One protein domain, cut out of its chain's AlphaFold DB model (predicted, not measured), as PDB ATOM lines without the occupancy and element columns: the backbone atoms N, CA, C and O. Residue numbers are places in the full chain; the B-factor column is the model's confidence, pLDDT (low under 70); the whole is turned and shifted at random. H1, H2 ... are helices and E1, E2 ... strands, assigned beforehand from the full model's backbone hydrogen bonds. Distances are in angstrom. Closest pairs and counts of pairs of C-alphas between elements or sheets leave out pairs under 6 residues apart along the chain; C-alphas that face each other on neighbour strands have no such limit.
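This is residues 9 to 103 of the 103 residues of an uncharacterized protein of Deltaproteobacteria bacterium (UniProt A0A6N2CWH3). With little regular structure, a small body sets a three-stranded sheet between a helical hairpin, H1 and H2, and a loop, residues 23 to 39; residues 83 to 88 and 94 to 103 stick out. The 95 printed residues have E1, E2, E3, H1, H2 in chain order, mixed in class, holding 34 residues; the antiparallel sheet runs E2, E1, E3. The whole is only just loose, close to compact, radius of gyration 15.1 A, spanning 54 by 34 by 27 A.

E1, residues 11 to 14, forms a hairpin with E2, residues 20 to 22; N 12 and O 21 are 2.9 A apart. E1 is antiparallel to E3, residues 40 to 42; N 13 and O 41 are 2.8 A apart. H1, residues 45 to 55, touches H2, residues 63 to 75, opposite ways at 35.2 degrees, only just steep; the closest C-alphas, of Ile 51 and Ala 65, are 6.3 A apart. H2 only grazes the sheet. In both helices every O i to N i+4 pair is within hydrogen-bond range.

E1 starts at C-alpha 11 (23.842, 26.091, 127.176). H1 is 15.4 A long; H2, 18.6 A, ends at C-alpha 75 (33.915, 34.887, 114.693).

The farthest C-alphas, of Ser 9 and Arg 103, are 55.6 A apart. The printed part has no cut; the E2 to E3 link is long. Residues 80 to 103 have pLDDT under 70.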
ATOM      1  N   SER A   9      22.875  28.165 134.010       73.25
ATOM      2  CA  SER A   9      22.378  27.160 133.055       73.25
ATOM      3  C   SER A   9      23.499  26.709 132.115       73.25
ATOM      4  O   SER A   9      24.172  27.558 131.533       73.25
ATOM      5  N   LEU A  10      23.661  25.397 131.903       86.44
ATOM      6  CA  LEU A  10      24.449  24.899 130.771       86.44
ATOM      7  C   LEU A  10      23.679  25.190 129.474       86.44
ATOM      8  O   LEU A  10      22.468  24.956 129.389       86.44
ATOM      9  N   LEU A  11      24.383  25.740 128.487       90.81
ATOM     10  CA  LEU A  11      23.842  26.091 127.176       90.81
ATOM     11  C   LEU A  11      24.574  25.253 126.137       90.81
ATOM     12  O   LEU A  11      25.782  25.390 125.963       90.81
ATOM     13  N   TRP A  12      23.837  24.388 125.448       93.31
ATOM     14  CA  TRP A  12      24.394  23.490 124.442       93.31
ATOM     15  C   TRP A  12      23.982  23.963 123.059       93.31
ATOM     16  O   TRP A  12      22.805  23.873 122.709       93.31
ATOM     17  N   CYS A  13      24.935  24.436 122.262       93.81
ATOM     18  CA  CYS A  13      24.693  24.844 120.884       93.81
ATOM     19  C   CYS A  13      25.033  23.712 119.912       93.81
ATOM     20  O   CYS A  13      26.132  23.164 119.936       93.81
ATOM     21  N   CYS A  14      24.119  23.395 118.999       94.75
ATOM     22  CA  CYS A  14      24.393  22.525 117.864       94.75
ATOM     23  C   CYS A  14      25.341  23.232 116.885       94.75
ATOM     24  O   CYS A  14      24.976  24.239 116.277       94.75
ATOM     25  N   SER A  15      26.539  22.685 116.678       93.44
ATOM     26  CA  SER A  15      27.544  23.240 115.766       93.44
ATOM     27  C   SER A  15      27.130  23.183 114.291       93.44
ATOM     28  O   SER A  15      27.741  23.851 113.460       93.44
ATOM     29  N   SER A  16      26.126  22.367 113.951       93.00
ATOM     30  CA  SER A  16      25.633  22.199 112.579       93.00
ATOM     31  C   SER A  16      24.576  23.232 112.193       93.00
ATOM     32  O   SER A  16      24.589  23.705 111.063       93.00
ATOM     33  N   CYS A  17      23.655  23.574 113.102       94.44
ATOM     34  CA  CYS A  17      22.480  24.392 112.770       94.44
ATOM     35  C   CYS A  17      22.191  25.541 113.740       94.44
ATOM     36  O   CYS A  17      21.192  26.225 113.549       94.44
ATOM     37  N   GLY A  18      22.991  25.720 114.795       94.38
ATOM     38  CA  GLY A  18      22.857  26.831 115.737       94.38
ATOM     39  C   GLY A  18      21.744  26.688 116.773       94.38
ATOM     40  O   GLY A  18      21.497  27.633 117.509       94.38
ATOM     41  N   PHE A  19      21.035  25.557 116.853       95.81
ATOM     42  CA  PHE A  19      20.022  25.348 117.897       95.81
ATOM     43  C   PHE A  19      20.659  25.323 119.290       95.81
ATOM     44  O   PHE A  19      21.629  24.592 119.489       95.81
ATOM     45  N   VAL A  20      20.076  26.043 120.251       94.00
ATOM     46  CA  VAL A  20      20.493  26.017 121.654       94.00
ATOM     47  C   VAL A  20      19.504  25.278 122.538       94.00
ATOM     48  O   VAL A  20      18.308  25.574 122.568       94.00
ATOM     49  N   TYR A  21      20.047  24.336 123.302       91.88
ATOM     50  CA  TYR A  21      19.366  23.657 124.389       91.88
ATOM     51  C   TYR A  21      19.778  24.287 125.722       91.88
ATOM     52  O   TYR A  21      20.969  24.384 126.021       91.88
ATOM     53  N   GLN A  22      18.798  24.706 126.521       88.88
ATOM     54  CA  GLN A  22      19.024  25.220 127.868       88.88
ATOM     55  C   GLN A  22      18.795  24.116 128.901       88.88
ATOM     56  O   GLN A  22      17.768  23.437 128.874       88.88
ATOM     57  N   GLY A  23      19.717  23.986 129.854       84.06
ATOM     58  CA  GLY A  23      19.569  23.096 131.002       84.06
ATOM     59  C   GLY A  23      20.465  21.866 130.907       84.06
ATOM     60  O   GLY A  23      21.663  21.986 130.680       84.06
ATOM     61  N   GLY A  24      19.902  20.683 131.163       79.06
ATOM     62  CA  GLY A  24      20.657  19.430 131.241       79.06
ATOM     63  C   GLY A  24      21.279  18.969 129.915       79.06
ATOM     64  O   GLY A  24      21.290  19.680 128.913       79.06
ATOM     65  N   GLN A  25      21.798  17.741 129.912       78.25
ATOM     66  CA  GLN A  25      22.442  17.145 128.741       78.25
ATOM     67  C   GLN A  25      21.491  17.122 127.522       78.25
ATOM     68  O   GLN A  25      20.323  16.749 127.679       78.25
ATOM     69  N   PRO A  26      21.966  17.475 126.310       80.94
ATOM     70  CA  PRO A  26      21.150  17.428 125.104       80.94
ATOM     71  C   PRO A  26      20.660  16.001 124.822       80.94
ATOM     72  O   PRO A  26      21.306  15.007 125.169       80.94
ATOM     73  N   LYS A  27      19.502  15.906 124.157       84.00
ATOM     74  CA  LYS A  27      18.966  14.636 123.641       84.00
ATOM     75  C   LYS A  27      19.936  14.009 122.625       84.00
ATOM     76  O   LYS A  27      20.903  14.631 122.196       84.00
ATOM     77  N   MET A  28      19.657  12.766 122.225       89.38
ATOM     78  CA  MET A  28      20.464  12.044 121.229       89.38
ATOM     79  C   MET A  28      20.586  12.787 119.893       89.38
ATOM     80  O   MET A  28      21.647  12.725 119.280       89.38
ATOM     81  N   GLU A  29      19.536  13.492 119.470       94.00
ATOM     82  CA  GLU A  29      19.452  14.158 118.169       94.00
ATOM     83  C   GLU A  29      18.961  15.601 118.319       94.00
ATOM     84  O   GLU A  29      18.153  15.923 119.198       94.00
ATOM     85  N   CYS A  30      19.463  16.481 117.452       94.12
ATOM     86  CA  CYS A  30      19.014  17.861 117.357       94.12
ATOM     87  C   CYS A  30      17.581  17.921 116.797       94.12
ATOM     88  O   CYS A  30      17.346  17.394 115.713       94.12
ATOM     89  N   PRO A  31      16.638  18.639 117.436       93.75
ATOM     90  CA  PRO A  31      15.250  18.707 116.970       93.75
ATOM     91  C   PRO A  31      15.063  19.508 115.671       93.75
ATOM     92  O   PRO A  31      13.971  19.517 115.117       93.75
ATOM     93  N   ILE A  32      16.099  20.218 115.214       94.69
ATOM     94  CA  ILE A  32      16.033  21.084 114.031       94.69
ATOM     95  C   ILE A  32      16.673  20.430 112.807       94.69
ATOM     96  O   ILE A  32      16.146  20.537 111.707       94.69
ATOM     97  N   CYS A  33      17.837  19.800 112.979       93.75
ATOM     98  CA  CYS A  33      18.616  19.259 111.863       93.75
ATOM     99  C   CYS A  33      19.000  17.788 112.037       93.75
ATOM    100  O   CYS A  33      19.807  17.296 111.256       93.75
ATOM    101  N   GLU A  34      18.518  17.129 113.095       94.69
ATOM    102  CA  GLU A  34      18.711  15.692 113.356       94.69
ATOM    103  C   GLU A  34      20.180  15.268 113.550       94.69
ATOM    104  O   GLU A  34      20.510  14.088 113.602       94.69
ATOM    105  N   ALA A  35      21.093  16.231 113.722       92.56
ATOM    106  CA  ALA A  35      22.489  15.941 114.023       92.56
ATOM    107  C   ALA A  35      22.617  15.242 115.384       92.56
ATOM    108  O   ALA A  35      21.936  15.604 116.348       92.56
ATOM    109  N   TYR A  36      23.529  14.274 115.469       93.25
ATOM    110  CA  TYR A  36      23.761  13.506 116.688       93.25
ATOM    111  C   TYR A  36      24.347  14.373 117.815       93.25
ATOM    112  O   TYR A  36      25.015  15.378 117.561       93.25
ATOM    113  N   LYS A  37      24.160  13.957 119.075       90.00
ATOM    114  CA  LYS A  37      24.574  14.700 120.282       90.00
ATOM    115  C   LYS A  37      26.047  15.132 120.302       90.00
ATOM    116  O   LYS A  37      26.395  16.087 120.982       90.00
ATOM    117  N   THR A  38      26.912  14.448 119.552       90.06
ATOM    118  CA  THR A  38      28.338  14.786 119.393       90.06
ATOM    119  C   THR A  38      28.579  16.116 118.681       90.06
ATOM    120  O   THR A  38      29.675  16.655 118.778       90.06
ATOM    121  N   SER A  39      27.580  16.639 117.968       91.00
ATOM    122  CA  SER A  39      27.632  17.955 117.324       91.00
ATOM    123  C   SER A  39      27.272  19.100 118.274       91.00
ATOM    124  O   SER A  39      27.295  20.256 117.862       91.00
ATOM    125  N   PHE A  40      26.901  18.827 119.527       91.81
ATOM    126  CA  PHE A  40      26.652  19.885 120.502       91.81
ATOM    127  C   PHE A  40      27.953  20.322 121.177       91.81
ATOM    128  O   PHE A  40      28.757  19.495 121.606       91.81
ATOM    129  N   ILE A  41      28.129  21.635 121.278       91.94
ATOM    130  CA  ILE A  41      29.234  22.298 121.966       91.94
ATOM    131  C   ILE A  41      28.694  23.203 123.071       91.94
ATOM    132  O   ILE A  41      27.531  23.614 123.029       91.94
ATOM    133  N   ASP A  42      29.545  23.545 124.033       91.69
ATOM    134  CA  ASP A  42      29.228  24.571 125.022       91.69
ATOM    135  C   ASP A  42      29.061  25.922 124.318       91.69
ATOM    136  O   ASP A  42      29.962  26.377 123.606       91.69
ATOM    137  N   SER A  43      27.903  26.560 124.501       90.88
ATOM    138  CA  SER A  43      27.674  27.909 123.994       90.88
ATOM    139  C   SER A  43      28.165  28.940 125.011       90.88
ATOM    140  O   SER A  43      27.717  28.917 126.163       90.88
ATOM    141  N   PRO A  44      29.060  29.868 124.626       91.06
ATOM    142  CA  PRO A  44      29.450  30.973 125.486       91.06
ATOM    143  C   PRO A  44      28.236  31.812 125.894       91.06
ATOM    144  O   PRO A  44      27.452  32.249 125.053       91.06
ATOM    145  N   GLN A  45      28.115  32.095 127.192       90.12
ATOM    146  CA  GLN A  45      26.972  32.831 127.741       90.12
ATOM    147  C   GLN A  45      26.794  34.225 127.125       90.12
ATOM    148  O   GLN A  45      25.661  34.664 126.954       90.12
ATOM    149  N   HIS A  46      27.891  34.912 126.783       91.62
ATOM    150  CA  HIS A  46      27.817  36.245 126.181       91.62
ATOM    151  C   HIS A  46      27.162  36.205 124.791       91.62
ATOM    152  O   HIS A  46      26.286  37.017 124.528       91.62
ATOM    153  N   ILE A  47      27.472  35.197 123.965       93.44
ATOM    154  CA  ILE A  47      26.843  35.027 122.647       93.44
ATOM    155  C   ILE A  47      25.341  34.779 122.803       93.44
ATOM    156  O   ILE A  47      24.535  35.400 122.118       93.44
ATOM    157  N   GLU A  48      24.939  33.906 123.729       92.56
ATOM    158  CA  GLU A  48      23.513  33.636 123.954       92.56
ATOM    159  C   GLU A  48      22.749  34.838 124.504       92.56
ATOM    160  O   GLU A  48      21.585  35.029 124.150       92.56
ATOM    161  N   ALA A  49      23.391  35.655 125.341       91.75
ATOM    162  CA  ALA A  49      22.805  36.895 125.832       91.75
ATOM    163  C   ALA A  49      22.542  37.877 124.681       91.75
ATOM    164  O   ALA A  49      21.431  38.387 124.568       91.75
ATOM    165  N   GLU A  50      23.512  38.066 123.781       93.00
ATOM    166  CA  GLU A  50      23.369  38.948 122.617       93.00
ATOM    167  C   GLU A  50      22.250  38.489 121.669       93.00
ATOM    168  O   GLU A  50      21.464  39.304 121.177       93.00
ATOM    169  N   ILE A  51      22.131  37.177 121.434       95.31
ATOM    170  CA  ILE A  51      21.044  36.620 120.616       95.31
ATOM    171  C   ILE A  51      19.686  36.881 121.275       95.31
ATOM    172  O   ILE A  51      18.749  37.319 120.612       95.31
ATOM    173  N   ARG A  52      19.558  36.669 122.584       92.00
ATOM    174  CA  ARG A  52      18.294  36.907 123.299       92.00
ATOM    175  C   ARG A  52      17.922  38.381 123.378       92.00
ATOM    176  O   ARG A  52      16.745  38.701 123.274       92.00
ATOM    177  N   GLU A  53      18.901  39.268 123.511       92.12
ATOM    178  CA  GLU A  53      18.672  40.712 123.454       92.12
ATOM    179  C   GLU A  53      18.181  41.147 122.068       92.12
ATOM    180  O   GLU A  53      17.259  41.950 121.960       92.12
ATOM    181  N   THR A  54      18.748  40.566 121.008       94.38
ATOM    182  CA  THR A  54      18.410  40.930 119.626       94.38
ATOM    183  C   THR A  54      17.044  40.395 119.194       94.38
ATOM    184  O   THR A  54      16.265  41.116 118.576       94.38
ATOM    185  N   PHE A  55      16.756  39.124 119.482       93.69
ATOM    186  CA  PHE A  55      15.577  38.428 118.952       93.69
ATOM    187  C   PHE A  55      14.443  38.275 119.976       93.69
ATOM    188  O   PHE A  55      13.304  38.022 119.593       93.69
ATOM    189  N   GLY A  56      14.726  38.438 121.269       91.44
ATOM    190  CA  GLY A  56      13.813  38.101 122.357       91.44
ATOM    191  C   GLY A  56      13.901  36.629 122.775       91.44
ATOM    192  O   GLY A  56      14.340  35.756 122.022       91.44
ATOM    193  N   ASP A  57      13.465  36.340 124.003       86.81
ATOM    194  CA  ASP A  57      13.609  35.009 124.606       86.81
ATOM    195  C   ASP A  57      12.831  33.910 123.870       86.81
ATOM    196  O   ASP A  57      13.342  32.795 123.731       86.81
ATOM    197  N   ASP A  58      11.638  34.229 123.359       87.12
ATOM    198  CA  ASP A  58      10.760  33.283 122.657       87.12
ATOM    199  C   ASP A  58      11.280  32.911 121.259       87.12
ATOM    200  O   ASP A  58      10.965  31.843 120.730       87.12
ATOM    201  N   LEU A  59      12.112  33.770 120.660       89.94
ATOM    202  CA  LEU A  59      12.635  33.610 119.301       89.94
ATOM    203  C   LEU A  59      14.123  33.248 119.272       89.94
ATOM    204  O   LEU A  59      14.713  33.156 118.199       89.94
ATOM    205  N   ALA A  60      14.732  32.939 120.417       89.56
ATOM    206  CA  ALA A  60      16.156  32.608 120.508       89.56
ATOM    207  C   ALA A  60      16.578  31.371 119.675       89.56
ATOM    208  O   ALA A  60      17.768  31.161 119.431       89.56
ATOM    209  N   ASN A  61      15.624  30.542 119.233       95.06
ATOM    210  CA  ASN A  61      15.844  29.394 118.345       95.06
ATOM    211  C   ASN A  61      15.189  29.544 116.954       95.06
ATOM    212  O   ASN A  61      15.105  28.555 116.216       95.06
ATOM    213  N   SER A  62      14.758  30.754 116.569       95.81
ATOM    214  CA  SER A  62      14.314  31.032 115.196       95.81
ATOM    215  C   SER A  62      15.438  30.759 114.188       95.81
ATOM    216  O   SER A  62      16.606  30.625 114.561       95.81
ATOM    217  N   ALA A  63      15.105  30.629 112.902       94.19
ATOM    218  CA  ALA A  63      16.118  30.391 111.873       94.19
ATOM    219  C   ALA A  63      17.181  31.499 111.851       94.19
ATOM    220  O   ALA A  63      18.372  31.211 111.892       94.19
ATOM    221  N   GLU A  64      16.738  32.749 111.923       94.25
ATOM    222  CA  GLU A  64      17.581  33.941 111.923       94.25
ATOM    223  C   GLU A  64      18.465  34.000 113.174       94.25
ATOM    224  O   GLU A  64      19.665  34.258 113.076       94.25
ATOM    225  N   ALA A  65      17.902  33.696 114.348       96.38
ATOM    226  CA  ALA A  65      18.651  33.658 115.600       96.38
ATOM    227  C   ALA A  65      19.727  32.562 115.591       96.38
ATOM    228  O   ALA A  65      20.845  32.767 116.066       96.38
ATOM    229  N   ARG A  66      19.414  31.394 115.017       96.25
ATOM    230  CA  ARG A  66      20.367  30.290 114.863       96.25
ATOM    231  C   ARG A  66      21.505  30.637 113.902       96.25
ATOM    232  O   ARG A  66      22.659  30.340 114.213       96.25
ATOM    233  N   ASP A  67      21.201  31.285 112.782       94.38
ATOM    234  CA  ASP A  67      22.207  31.718 111.808       94.38
ATOM    235  C   ASP A  67      23.127  32.794 112.399       94.38
ATOM    236  O   ASP A  67      24.354  32.679 112.313       94.38
ATOM    237  N   ALA A  68      22.550  33.785 113.087       95.56
ATOM    238  CA  ALA A  68      23.302  34.807 113.808       95.56
ATOM    239  C   ALA A  68      24.215  34.187 114.877       95.56
ATOM    240  O   ALA A  68      25.395  34.527 114.964       95.56
ATOM    241  N   ARG A  69      23.712  33.214 115.646       95.75
ATOM    242  CA  ARG A  69      24.504  32.496 116.653       95.75
ATOM    243  C   ARG A  69      25.694  31.772 116.031       95.75
ATOM    244  O   ARG A  69      26.812  31.893 116.530       95.75
ATOM    245  N   LEU A  70      25.486  31.036 114.935       94.38
ATOM    246  CA  LEU A  70      26.581  30.361 114.234       94.38
ATOM    247  C   LEU A  70      27.628  31.355 113.729       94.38
ATOM    248  O   LEU A  70      28.817  31.060 113.833       94.38
ATOM    249  N   ALA A  71      27.220  32.520 113.221       92.94
ATOM    250  CA  ALA A  71      28.153  33.567 112.811       92.94
ATOM    251  C   ALA A  71      29.037  34.021 113.984       92.94
ATOM    252  O   ALA A  71      30.263  33.939 113.887       92.94
ATOM    253  N   ARG A  72      28.438  34.354 115.135       94.81
ATOM    254  CA  ARG A  72      29.186  34.773 116.336       94.81
ATOM    255  C   ARG A  72      30.109  33.688 116.876       94.81
ATOM    256  O   ARG A  72      31.245  33.963 117.252       94.81
ATOM    257  N   LEU A  73      29.662  32.434 116.867       92.62
ATOM    258  CA  LEU A  73      30.499  31.308 117.283       92.62
ATOM    259  C   LEU A  73      31.698  31.089 116.347       92.62
ATOM    260  O   LEU A  73      32.757  30.665 116.814       92.62
ATOM    261  N   ARG A  74      31.555  31.357 115.041       90.94
ATOM    262  CA  ARG A  74      32.672  31.307 114.079       90.94
ATOM    263  C   ARG A  74      33.641  32.459 114.309       90.94
ATOM    264  O   ARG A  74      34.840  32.214 114.395       90.94
ATOM    265  N   GLU A  75      33.124  33.676 114.444       90.94
ATOM    266  CA  GLU A  75      33.915  34.887 114.693       90.94
ATOM    267  C   GLU A  75      34.725  34.783 115.992       90.94
ATOM    268  O   GLU A  75      35.915  35.088 116.002       90.94
ATOM    269  N   GLY A  76      34.116  34.264 117.063       89.62
ATOM    270  CA  GLY A  76      34.782  34.026 118.347       89.62
ATOM    271  C   GLY A  76      35.671  32.776 118.388       89.62
ATOM    272  O   GLY A  76      36.252  32.472 119.427       89.62
ATOM    273  N   GLY A  77      35.769  32.012 117.293       89.25
ATOM    274  CA  GLY A  77      36.581  30.792 117.238       89.25
ATOM    275  C   GLY A  77      36.090  29.663 118.156       89.25
ATOM    276  O   GLY A  77      36.855  28.758 118.490       89.25
ATOM    277  N   HIS A  78      34.821  29.694 118.568       88.88
ATOM    278  CA  HIS A  78      34.216  28.695 119.453       88.88
ATOM    279  C   HIS A  78      33.831  27.407 118.720       88.88
ATOM    280  O   HIS A  78      33.732  26.340 119.327       88.88
ATOM    281  N   LEU A  79      33.663  27.474 117.399       83.94
ATOM    282  CA  LEU A  79      33.498  26.286 116.571       83.94
ATOM    283  C   LEU A  79      34.869  25.682 116.281       83.94
ATOM    284  O   LEU A  79      35.664  26.225 115.513       83.94
ATOM    285  N   ARG A  80      35.141  24.515 116.873       67.06
ATOM    286  CA  ARG A  80      36.299  23.708 116.488       67.06
ATOM    287  C   ARG A  80      36.097  23.270 115.043       67.06
ATOM    288  O   ARG A  80      35.291  22.387 114.767       67.06
ATOM    289  N   GLY A  81      36.817  23.891 114.114       57.56
ATOM    290  CA  GLY A  81      36.860  23.405 112.742       57.56
ATOM    291  C   GLY A  81      37.306  21.942 112.729       57.56
ATOM    292  O   GLY A  81      38.242  21.565 113.443       57.56
ATOM    293  N   PHE A  82      36.667  21.109 111.907       48.62
ATOM    294  CA  PHE A  82      37.244  19.819 111.551       48.62
ATOM    295  C   PHE A  82      38.566  20.098 110.836       48.62
ATOM    296  O   PHE A  82      38.589  20.445 109.656       48.62
ATOM    297  N   ARG A  83      39.688  19.979 111.552       42.41
ATOM    298  CA  ARG A  83      41.020  20.054 110.950       42.41
ATOM    299  C   ARG A  83      41.276  18.755 110.187       42.41
ATOM    300  O   ARG A  83      42.039  17.901 110.627       42.41
ATOM    301  N   VAL A  84      40.616  18.587 109.044       43.09
ATOM    302  CA  VAL A  84      40.998  17.565 108.066       43.09
ATOM    303  C   VAL A  84      42.345  18.012 107.499       43.09
ATOM    304  O   VAL A  84      42.482  19.163 107.086       43.09
ATOM    305  N   LYS A  85      43.368  17.148 107.562       39.97
ATOM    306  CA  LYS A  85      44.748  17.434 107.126       39.97
ATOM    307  C   LYS A  85      44.777  18.294 105.844       39.97
ATOM    308  O   LYS A  85      44.543  17.785 104.755       39.97
ATOM    309  N   GLY A  86      45.091  19.584 105.983       44.34
ATOM    310  CA  GLY A  86      45.524  20.448 104.881       44.34
ATOM    311  C   GLY A  86      44.463  20.996 103.919       44.34
ATOM    312  O   GLY A  86      44.852  21.526 102.882       44.34
ATOM    313  N   ARG A  87      43.159  20.939 104.217       42.78
ATOM    314  CA  ARG A  87      42.155  21.671 103.424       42.78
ATOM    315  C   ARG A  87      41.088  22.256 104.341       42.78
ATOM    316  O   ARG A  87      40.386  21.508 105.014       42.78
ATOM    317  N   VAL A  88      40.964  23.584 104.358       42.53
ATOM    318  CA  VAL A  88      39.737  24.230 104.834       42.53
ATOM    319  C   VAL A  88      38.680  23.864 103.803       42.53
ATOM    320  O   VAL A  88      38.658  24.416 102.707       42.53
ATOM    321  N   VAL A  89      37.884  22.837 104.089       47.50
ATOM    322  CA  VAL A  89      36.630  22.654 103.369       47.50
ATOM    323  C   VAL A  89      35.696  23.705 103.942       47.50
ATOM    324  O   VAL A  89      35.362  23.658 105.126       47.50
ATOM    325  N   GLU A  90      35.342  24.711 103.141       45.66
ATOM    326  CA  GLU A  90      34.169  25.507 103.478       45.66
ATOM    327  C   GLU A  90      33.017  24.525 103.667       45.66
ATOM    328  O   GLU A  90      32.875  23.574 102.893       45.66
ATOM    329  N   ALA A  91      32.270  24.682 104.759       49.69
ATOM    330  CA  ALA A  91      31.112  23.851 105.018       49.69
ATOM    331  C   ALA A  91      30.163  24.031 103.831       49.69
ATOM    332  O   ALA A  91      29.509  25.064 103.709       49.69
ATOM    333  N   VAL A  92      30.155  23.053 102.925       44.03
ATOM    334  CA  VAL A  92      29.235  23.012 101.798       44.03
ATOM    335  C   VAL A  92      27.854  22.841 102.412       44.03
ATOM    336  O   VAL A  92      27.425  21.733 102.727       44.03
ATOM    337  N   ASN A  93      27.176  23.960 102.647       47.81
ATOM    338  CA  ASN A  93      25.738  23.963 102.813       47.81
ATOM    339  C   ASN A  93      25.188  23.531 101.457       47.81
ATOM    340  O   ASN A  93      25.181  24.321 100.518       47.81
ATOM    341  N   HIS A  94      24.810  22.260 101.332       46.28
ATOM    342  CA  HIS A  94      24.011  21.818 100.201       46.28
ATOM    343  C   HIS A  94      22.703  22.604 100.240       46.28
ATOM    344  O   HIS A  94      21.809  22.305 101.036       46.28
ATOM    345  N   ASP A  95      22.603  23.622  99.394       52.56
ATOM    346  CA  ASP A  95      21.323  24.191  99.048       52.56
ATOM    347  C   ASP A  95      20.493  23.060  98.427       52.56
ATOM    348  O   ASP A  95      20.901  22.369  97.493       52.56
ATOM    349  N   ARG A  96      19.314  22.790  98.986       54.00
ATOM    350  CA  ARG A  96      18.388  21.793  98.433       54.00
ATOM    351  C   ARG A  96      17.637  22.355  97.217       54.00
ATOM    352  O   ARG A  96      16.451  22.085  97.061       54.00
ATOM    353  N   THR A  97      18.310  23.111  96.352       52.25
ATOM    354  CA  THR A  97      17.731  23.621  95.106       52.25
ATOM    355  C   THR A  97      18.366  22.879  93.940       52.25
ATOM    356  O   THR A  97      19.225  23.385  93.229       52.25
ATOM    357  N   ALA A  98      17.959  21.626  93.743       49.56
ATOM    358  CA  ALA A  98      18.317  20.900  92.532       49.56
ATOM    359  C   ALA A  98      17.718  21.636  91.315       49.56
ATOM    360  O   ALA A  98      16.492  21.768  91.257       49.56
ATOM    361  N   PRO A  99      18.505  22.091  90.320       51.34
ATOM    362  CA  PRO A  99      17.918  22.485  89.053       51.34
ATOM    363  C   PRO A  99      17.354  21.222  88.397       51.34
ATOM    364  O   PRO A  99      18.063  20.233  88.184       51.34
ATOM    365  N   SER A 100      16.057  21.244  88.100       56.69
ATOM    366  CA  SER A 100      15.402  20.245  87.263       56.69
ATOM    367  C   SER A 100      16.207  20.082  85.976       56.69
ATOM    368  O   SER A 100      16.316  21.023  85.188       56.69
ATOM    369  N   ARG A 101      16.796  18.898  85.773       54.31
ATOM    370  CA  ARG A 101      17.437  18.516  84.511       54.31
ATOM    371  C   ARG A 101      16.364  18.530  83.423       54.31
ATOM    372  O   ARG A 101      15.585  17.586  83.320       54.31
ATOM    373  N   THR A 102      16.314  19.596  82.634       54.16
ATOM    374  CA  THR A 102      15.582  19.590  81.368       54.16
ATOM    375  C   THR A 102      16.392  18.767  80.368       54.16
ATOM    376  O   THR A 102      17.608  18.930  80.262       54.16
ATOM    377  N   ARG A 103      15.701  17.815  79.743       56.38
ATOM    378  CA  ARG A 103      16.196  16.834  78.775       56.38
ATOM    379  C   ARG A 103      16.655  17.473  77.469       56.38
ATOM    380  O   ARG A 103      16.005  18.455  77.054       56.38
TER     381      ARG A 103